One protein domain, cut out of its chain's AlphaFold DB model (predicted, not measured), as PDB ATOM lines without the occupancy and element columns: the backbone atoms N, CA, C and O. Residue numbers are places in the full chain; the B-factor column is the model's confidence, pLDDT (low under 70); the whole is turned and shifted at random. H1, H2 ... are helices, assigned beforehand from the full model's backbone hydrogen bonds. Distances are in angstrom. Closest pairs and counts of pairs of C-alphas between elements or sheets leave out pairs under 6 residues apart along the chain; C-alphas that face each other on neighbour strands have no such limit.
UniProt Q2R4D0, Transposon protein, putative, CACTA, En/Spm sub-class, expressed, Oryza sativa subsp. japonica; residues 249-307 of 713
ATOM      1  N   ARG A 249      41.310  -9.816 -37.489       72.44
ATOM      2  CA  ARG A 249      41.656  -8.544 -36.826       72.44
ATOM      3  C   ARG A 249      42.292  -7.557 -37.802       72.44
ATOM      4  O   ARG A 249      41.906  -6.390 -37.779       72.44
ATOM      5  N   VAL A 250      43.190  -8.016 -38.674       83.12
ATOM      6  CA  VAL A 250      43.800  -7.190 -39.730       83.12
ATOM      7  C   VAL A 250      42.718  -6.662 -40.677       83.12
ATOM      8  O   VAL A 250      42.543  -5.448 -40.779       83.12
ATOM      9  N   GLN A 251      41.882  -7.538 -41.242       79.56
ATOM     10  CA  GLN A 251      40.775  -7.152 -42.132       79.56
ATOM     11  C   GLN A 251      39.766  -6.199 -41.462       79.56
ATOM     12  O   GLN A 251      39.228  -5.292 -42.105       79.56
ATOM     13  N   SER A 252      39.504  -6.378 -40.162       86.25
ATOM     14  CA  SER A 252      38.660  -5.478 -39.365       86.25
ATOM     15  C   SER A 252      39.286  -4.089 -39.210       86.25
ATOM     16  O   SER A 252      38.594  -3.085 -39.385       86.25
ATOM     17  N   ASN A 253      40.591  -4.012 -38.940       74.62
ATOM     18  CA  ASN A 253      41.308  -2.747 -38.790       74.62
ATOM     19  C   ASN A 253      41.453  -2.008 -40.132       74.62
ATOM     20  O   ASN A 253      41.121  -0.829 -40.201       74.62
ATOM     21  N   GLU A 254      41.788  -2.697 -41.223       81.75
ATOM     22  CA  GLU A 254      41.758  -2.131 -42.584       81.75
ATOM     23  C   GLU A 254      40.361  -1.630 -42.992       81.75
ATOM     24  O   GLU A 254      40.222  -0.688 -43.774       81.75
ATOM     25  N   SER A 255      39.301  -2.274 -42.493       72.00
ATOM     26  CA  SER A 255      37.916  -1.844 -42.721       72.00
ATOM     27  C   SER A 255      37.518  -0.636 -41.867       72.00
ATOM     28  O   SER A 255      36.561   0.056 -42.218       72.00
ATOM     29  N   LYS A 256      38.213  -0.375 -40.750       65.56
ATOM     30  CA  LYS A 256      38.073   0.865 -39.970       65.56
ATOM     31  C   LYS A 256      38.835   2.005 -40.633       65.56
ATOM     32  O   LYS A 256      38.201   3.017 -40.908       65.56
ATOM     33  N   ALA A 257      40.100   1.790 -41.003       73.25
ATOM     34  CA  ALA A 257      40.924   2.765 -41.721       73.25
ATOM     35  C   ALA A 257      40.198   3.297 -42.970       73.25
ATOM     36  O   ALA A 257      39.899   4.484 -43.051       73.25
ATOM     37  N   ARG A 258      39.716   2.402 -43.848       71.81
ATOM     38  CA  ARG A 258      38.918   2.779 -45.035       71.81
ATOM     39  C   ARG A 258      37.627   3.552 -44.727       71.81
ATOM     40  O   ARG A 258      37.139   4.299 -45.568       71.81
ATOM     41  N   ARG A 259      37.033   3.375 -43.540       68.56
ATOM     42  CA  ARG A 259      35.853   4.145 -43.093       68.56
ATOM     43  C   ARG A 259      36.225   5.492 -42.483       68.56
ATOM     44  O   ARG A 259      35.390   6.390 -42.486       68.56
ATOM     45  N   GLU A 260      37.413   5.618 -41.915       67.00
ATOM     46  CA  GLU A 260      37.948   6.868 -41.378       67.00
ATOM     47  C   GLU A 260      38.442   7.763 -42.518       67.00
ATOM     48  O   GLU A 260      37.997   8.904 -42.592       67.00
ATOM     49  N   GLU A 261      39.157   7.209 -43.499       71.81
ATOM     50  CA  GLU A 261      39.481   7.858 -44.780       71.81
ATOM     51  C   GLU A 261      38.222   8.402 -45.479       71.81
ATOM     52  O   GLU A 261      38.158   9.579 -45.822       71.81
ATOM     53  N   GLN A 262      37.164   7.589 -45.617       70.81
ATOM     54  CA  GLN A 262      35.896   8.027 -46.221       70.81
ATOM     55  C   GLN A 262      35.190   9.143 -45.434       70.81
ATOM     56  O   GLN A 262      34.530   9.988 -46.036       70.81
ATOM     57  N   LYS A 263      35.315   9.174 -44.101       70.81
ATOM     58  CA  LYS A 263      34.781  10.270 -43.273       70.81
ATOM     59  C   LYS A 263      35.640  11.525 -43.361       70.81
ATOM     60  O   LYS A 263      35.097  12.622 -43.316       70.81
ATOM     61  N   GLN A 264      36.957  11.374 -43.476       71.38
ATOM     62  CA  GLN A 264      37.896  12.482 -43.615       71.38
ATOM     63  C   GLN A 264      37.751  13.148 -44.989       71.38
ATOM     64  O   GLN A 264      37.676  14.373 -45.060       71.38
ATOM     65  N   ALA A 265      37.571  12.354 -46.048       67.25
ATOM     66  CA  ALA A 265      37.221  12.825 -47.388       67.25
ATOM     67  C   ALA A 265      35.860  13.547 -47.440       67.25
ATOM     68  O   ALA A 265      35.687  14.442 -48.255       67.25
ATOM     69  N   LYS A 266      34.914  13.198 -46.553       71.44
ATOM     70  CA  LYS A 266      33.596  13.853 -46.404       71.44
ATOM     71  C   LYS A 266      33.519  14.834 -45.224       71.44
ATOM     72  O   LYS A 266      32.441  15.119 -44.708       71.44
ATOM     73  N   SER A 267      34.665  15.309 -44.738       76.56
ATOM     74  CA  SER A 267      34.726  16.178 -43.561       76.56
ATOM     75  C   SER A 267      34.548  17.656 -43.911       76.56
ATOM     76  O   SER A 267      34.775  18.082 -45.043       76.56
ATOM     77  N   ALA A 268      34.239  18.467 -42.896       72.88
ATOM     78  CA  ALA A 268      34.276  19.924 -43.005       72.88
ATOM     79  C   ALA A 268      35.630  20.430 -43.535       72.88
ATOM     80  O   ALA A 268      35.661  21.350 -44.342       72.88
ATOM     81  N   ARG A 269      36.747  19.787 -43.151       73.75
ATOM     82  CA  ARG A 269      38.091  20.134 -43.642       73.75
ATOM     83  C   ARG A 269      38.191  19.972 -45.160       73.75
ATOM     84  O   ARG A 269      38.680  20.880 -45.813       73.75
ATOM     85  N   ALA A 270      37.664  18.882 -45.723       77.81
ATOM     86  CA  ALA A 270      37.633  18.686 -47.175       77.81
ATOM     87  C   ALA A 270      36.792  19.764 -47.889       77.81
ATOM     88  O   ALA A 270      37.227  20.300 -48.903       77.81
ATOM     89  N   CYS A 271      35.643  20.150 -47.320       76.69
ATOM     90  CA  CYS A 271      34.814  21.240 -47.854       76.69
ATOM     91  C   CYS A 271      35.551  22.592 -47.843       76.69
ATOM     92  O   CYS A 271      35.474  23.344 -48.812       76.69
ATOM     93  N   MET A 272      36.292  22.886 -46.767       80.12
ATOM     94  CA  MET A 272      37.090  24.112 -46.652       80.12
ATOM     95  C   MET A 272      38.275  24.136 -47.627       80.12
ATOM     96  O   MET A 272      38.561  25.191 -48.177       80.12
ATOM     97  N   GLU A 273      38.941  23.004 -47.885       81.44
ATOM     98  CA  GLU A 273      40.015  22.941 -48.892       81.44
ATOM     99  C   GLU A 273      39.491  23.199 -50.317       81.44
ATOM    100  O   GLU A 273      40.152  23.899 -51.082       81.44
ATOM    101  N   MET A 274      38.279  22.735 -50.669       79.06
ATOM    102  CA  MET A 274      37.663  23.096 -51.959       79.06
ATOM    103  C   MET A 274      37.423  24.609 -52.078       79.06
ATOM    104  O   MET A 274      37.674  25.185 -53.128       79.06
ATOM    105  N   LEU A 275      36.991  25.267 -51.000       80.75
ATOM    106  CA  LEU A 275      36.724  26.709 -51.010       80.75
ATOM    107  C   LEU A 275      37.993  27.565 -51.000       80.75
ATOM    108  O   LEU A 275      38.014  28.622 -51.627       80.75
ATOM    109  N   LYS A 276      39.075  27.089 -50.372       81.81
ATOM    110  CA  LYS A 276      40.409  27.684 -50.542       81.81
ATOM    111  C   LYS A 276      40.863  27.608 -52.003       81.81
ATOM    112  O   LYS A 276      41.426  28.575 -52.508       81.81
ATOM    113  N   ALA A 277      40.596  26.493 -52.690       81.38
ATOM    114  CA  ALA A 277      40.892  26.346 -54.118       81.38
ATOM    115  C   ALA A 277      40.030  27.264 -55.012       81.38
ATOM    116  O   ALA A 277      40.488  27.665 -56.078       81.38
ATOM    117  N   ASP A 278      38.837  27.658 -54.552       79.75
ATOM    118  CA  ASP A 278      37.990  28.680 -55.190       79.75
ATOM    119  C   ASP A 278      38.422  30.128 -54.878       79.75
ATOM    120  O   ASP A 278      37.803  31.076 -55.359       79.75
ATOM    121  N   GLY A 279      39.466  30.320 -54.064       76.12
ATOM    122  CA  GLY A 279      39.984  31.634 -53.675       76.12
ATOM    123  C   GLY A 279      39.308  32.277 -52.460       76.12
ATOM    124  O   GLY A 279      39.624  33.423 -52.151       76.12
ATOM    125  N   ILE A 280      38.422  31.569 -51.747       73.69
ATOM    126  CA  ILE A 280      37.780  32.086 -50.528       73.69
ATOM    127  C   ILE A 280      38.743  31.937 -49.347       73.69
ATOM    128  O   ILE A 280      39.088  30.831 -48.921       73.69
ATOM    129  N   SER A 281      39.177  33.077 -48.817       74.12
ATOM    130  CA  SER A 281      40.206  33.198 -47.787       74.12
ATOM    131  C   SER A 281      39.605  33.403 -46.392       74.12
ATOM    132  O   SER A 281      38.434  33.741 -46.229       74.12
ATOM    133  N   MET A 282      40.435  33.278 -45.351       69.00
ATOM    134  CA  MET A 282      40.038  33.596 -43.971       69.00
ATOM    135  C   MET A 282      39.697  35.081 -43.764       69.00
ATOM    136  O   MET A 282      39.071  35.418 -42.764       69.00
ATOM    137  N   GLN A 283      40.103  35.963 -44.688       66.25
ATOM    138  CA  GLN A 283      39.732  37.382 -44.661       66.25
ATOM    139  C   GLN A 283      38.300  37.651 -45.164       66.25
ATOM    140  O   GLN A 283      37.778  38.739 -44.920       66.25
ATOM    141  N   ASP A 284      37.651  36.698 -45.842       69.25
ATOM    142  CA  ASP A 284      36.312  36.916 -46.387       69.25
ATOM    143  C   ASP A 284      35.237  36.841 -45.291       69.25
ATOM    144  O   ASP A 284      35.197  35.872 -44.523       69.25
ATOM    145  N   PRO A 285      34.268  37.777 -45.245       68.38
ATOM    146  CA  PRO A 285      33.224  37.792 -44.214       68.38
ATOM    147  C   PRO A 285      32.321  36.545 -44.251       68.38
ATOM    148  O   PRO A 285      31.652  36.216 -43.272       68.38
ATOM    149  N   ILE A 286      32.316  35.824 -45.375       71.50
ATOM    150  CA  ILE A 286      31.545  34.596 -45.584       71.50
ATOM    151  C   ILE A 286      32.247  33.376 -44.942       71.50
ATOM    152  O   ILE A 286      31.581  32.409 -44.571       71.50
ATOM    153  N   TYR A 287      33.567  33.423 -44.718       74.50
ATOM    154  CA  TYR A 287      34.381  32.295 -44.238       74.50
ATOM    155  C   TYR A 287      33.907  31.729 -42.887       74.50
ATOM    156  O   TYR A 287      33.747  30.516 -42.723       74.50
ATOM    157  N   HIS A 288      33.593  32.594 -41.918       71.25
ATOM    158  CA  HIS A 288      33.074  32.160 -40.614       71.25
ATOM    159  C   HIS A 288      31.649  31.588 -40.685       71.25
ATOM    160  O   HIS A 288      31.306  30.673 -39.930       71.25
ATOM    161  N   THR A 289      30.829  32.086 -41.609       71.62
ATOM    162  CA  THR A 289      29.476  31.580 -41.877       71.62
ATOM    163  C   THR A 289      29.532  30.175 -42.477       71.62
ATOM    164  O   THR A 289      28.854  29.268 -41.994       71.62
ATOM    165  N   ILE A 290      30.427  29.963 -43.441       74.00
ATOM    166  CA  ILE A 290      30.742  28.663 -44.048       74.00
ATOM    167  C   ILE A 290      31.239  27.669 -42.983       74.00
ATOM    168  O   ILE A 290      30.700  26.567 -42.863       74.00
ATOM    169  N   LEU A 291      32.197  28.069 -42.138       74.06
ATOM    170  CA  LEU A 291      32.689  27.243 -41.024       74.06
ATOM    171  C   LEU A 291      31.589  26.860 -40.024       74.06
ATOM    172  O   LEU A 291      31.650  25.792 -39.410       74.06
ATOM    173  N   ARG A 292      30.585  27.722 -39.828       68.56
ATOM    174  CA  ARG A 292      29.419  27.432 -38.983       68.56
ATOM    175  C   ARG A 292      28.445  26.471 -39.669       68.56
ATOM    176  O   ARG A 292      27.906  25.604 -38.985       68.56
ATOM    177  N   MET A 293      28.263  26.594 -40.986       73.94
ATOM    178  CA  MET A 293      27.425  25.722 -41.817       73.94
ATOM    179  C   MET A 293      27.964  24.283 -41.862       73.94
ATOM    180  O   MET A 293      27.243  23.341 -41.535       73.94
ATOM    181  N   PHE A 294      29.261  24.098 -42.134       75.19
ATOM    182  CA  PHE A 294      29.909  22.776 -42.193       75.19
ATOM    183  C   PHE A 294      30.120  22.087 -40.834       75.19
ATOM    184  O   PHE A 294      30.773  21.046 -40.744       75.19
ATOM    185  N   ARG A 295      29.523  22.606 -39.753       66.44
ATOM    186  CA  ARG A 295      29.342  21.827 -38.518       66.44
ATOM    187  C   ARG A 295      28.284  20.729 -38.672       66.44
ATOM    188  O   ARG A 295      28.307  19.783 -37.886       66.44
ATOM    189  N   ASP A 296      27.388  20.828 -39.658       65.44
ATOM    190  CA  ASP A 296      26.473  19.740 -40.012       65.44
ATOM    191  C   ASP A 296      27.085  18.833 -41.091       65.44
ATOM    192  O   ASP A 296      27.298  19.236 -42.236       65.44
ATOM    193  N   GLY A 297      27.338  17.574 -40.727       60.78
ATOM    194  CA  GLY A 297      27.912  16.577 -41.629       60.78
ATOM    195  C   GLY A 297      27.033  16.227 -42.836       60.78
ATOM    196  O   GLY A 297      27.575  15.761 -43.834       60.78
ATOM    197  N   TYR A 298      25.715  16.470 -42.788       67.25
ATOM    198  CA  TYR A 298      24.852  16.289 -43.963       67.25
ATOM    199  C   TYR A 298      25.103  17.359 -45.031       67.25
ATOM    200  O   TYR A 298      25.100  17.043 -46.219       67.25
ATOM    201  N   LEU A 299      25.356  18.607 -44.619       68.94
ATOM    202  CA  LEU A 299      25.660  19.695 -45.551       68.94
ATOM    203  C   LEU A 299      27.039  19.495 -46.191       68.94
ATOM    204  O   LEU A 299      27.184  19.750 -47.379       68.94
ATOM    205  N   CYS A 300      28.016  18.960 -45.451       67.00
ATOM    206  CA  CYS A 300      29.324  18.586 -46.001       67.00
ATOM    207  C   CYS A 300      29.232  17.498 -47.084       67.00
ATOM    208  O   CYS A 300      29.906  17.585 -48.107       67.00
ATOM    209  N   GLU A 301      28.403  16.466 -46.876       68.75
ATOM    210  CA  GLU A 301      28.237  15.381 -47.851       68.75
ATOM    211  C   GLU A 301      27.578  15.885 -49.146       68.75
ATOM    212  O   GLU A 301      28.100  15.619 -50.225       68.75
ATOM    213  N   PHE A 302      26.513  16.689 -49.039       70.12
ATOM    214  CA  PHE A 302      25.847  17.313 -50.191       70.12
ATOM    215  C   PHE A 302      26.760  18.312 -50.924       70.12
ATOM    216  O   PHE A 302      26.840  18.317 -52.147       70.12
ATOM    217  N   PHE A 303      27.511  19.134 -50.187       75.00
ATOM    218  CA  PHE A 303      28.423  20.122 -50.768       75.00
ATOM    219  C   PHE A 303      29.561  19.488 -51.584       75.00
ATOM    220  O   PHE A 303      29.988  20.056 -52.585       75.00
ATOM    221  N   ILE A 304      30.038  18.303 -51.192       74.00
ATOM    222  CA  ILE A 304      31.074  17.569 -51.937       74.00
ATOM    223  C   ILE A 304      30.483  16.785 -53.117       74.00
ATOM    224  O   ILE A 304      31.127  16.683 -54.159       74.00
ATOM    225  N   GLU A 305      29.290  16.200 -52.968       70.88
ATOM    226  CA  GLU A 305      28.702  15.338 -54.004       70.88
ATOM    227  C   GLU A 305      27.953  16.118 -55.099       70.88
ATOM    228  O   GLU A 305      28.051  15.741 -56.267       70.88
ATOM    229  N   ASP A 306      27.267  17.212 -54.750       68.81
ATOM    230  CA  ASP A 306      26.340  17.921 -55.645       68.81
ATOM    231  C   ASP A 306      26.826  19.326 -56.077       68.81
ATOM    232  O   ASP A 306      26.330  19.866 -57.065       68.81
ATOM    233  N   CYS A 307      27.821  19.928 -55.402       69.50
ATOM    234  CA  CYS A 307      28.336  21.277 -55.721       69.50
ATOM    235  C   CYS A 307      29.740  21.239 -56.362       69.50
ATOM    236  O   CYS A 307      30.751  21.625 -55.768       69.50
TER     237      CYS A 307
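AT A GLANCE: This is residues 249 to 307 of the 713 residues of the protein "Transposon protein, putative, CACTA, En/Spm sub-class, expressed" of Oryza sativa subsp. japonica (UniProt Q2R4D0). Picture a long, straight helical arm, H1, joined at one end to a small head of three short helices, H2, H3 and H4. H2 leads on from the arm at an angle, the chain then folds back through H3, and H4 packs on H2 near the place where the arm joins the head; residues 249 to 262 of H1 stick out free. The printed part has 59 residues with four named helices in the order H1 H2 H3 H4 and no named strand, and its class is all helix. The whole is loose, with a radius of gyration of the C-alphas of 14.1 A, and spans 48 by 19 by 18 A, the arm making the length.

HOW THE PARTS SIT: Begin at H1, residues 249 to 265, and look near its last residues for H2, residues 268 to 277. H1 and H2 are close but not clearly touching: their closest C-alphas, those of Gln 264 and Ala 270, are 7.2 A apart. They run the same way at a steep tilt of 46 degrees. Next look at H3, residues 287 to 293, which is close to H2 but not clearly touching, the closest C-alphas being those of Ala 268 and Leu 291 at 7.7 A. H2 and H3 run opposite ways at a shallow tilt of 33 degrees, only just short of steep. H4, residues 297 to 306, touches H2: the closest C-alphas, those of Ala 268 and Cys 300, are 5.9 A apart. H2 and H4 run the same way at a steep tilt of 40 degrees. H3 and H4 are close but not clearly touching, with the C-alphas of Met 293 and Leu 299 closest at 7.3 A, and stand only just about perpendicular at 70.4 degrees. H1 and H4 are near each other, with 5 pairs of C-alphas within 10 A, while H1 and H3 are apart. In H2, H3 and H4 every O i to N i+4 pair is within hydrogen-bond range; in H1, 12 of 13 are.

IN THESE COORDINATES: Find C-alpha 249 at (41.656, -8.544, -36.826); from there H1 runs 24.2 A to C-alpha 265 at (37.221, 12.825, -47.388). H2 measures 14.4 A from C-alpha 268 to C-alpha 277, and H3 measures 9.9 A from C-alpha 287 to C-alpha 293. H4 runs 14.2 A from C-alpha 297 to C-alpha 306 at (26.340, 17.921, -55.645).

THE WHOLE: The two C-alphas farthest apart are those of Arg 249 and Pro 285, at 47.7 A. Without residues 249 to 262, which stand free, the remaining 45 residues span 27 by 19 by 17 A. The printed part has no cut; the links H1 to H2 and H3 to H4 are tight, and H2 to H3, 9 residues, is short. The mean pLDDT of the printed part is 73.0, and 18 residues are under 70, among them residues 282 to 285 and 295 to 301.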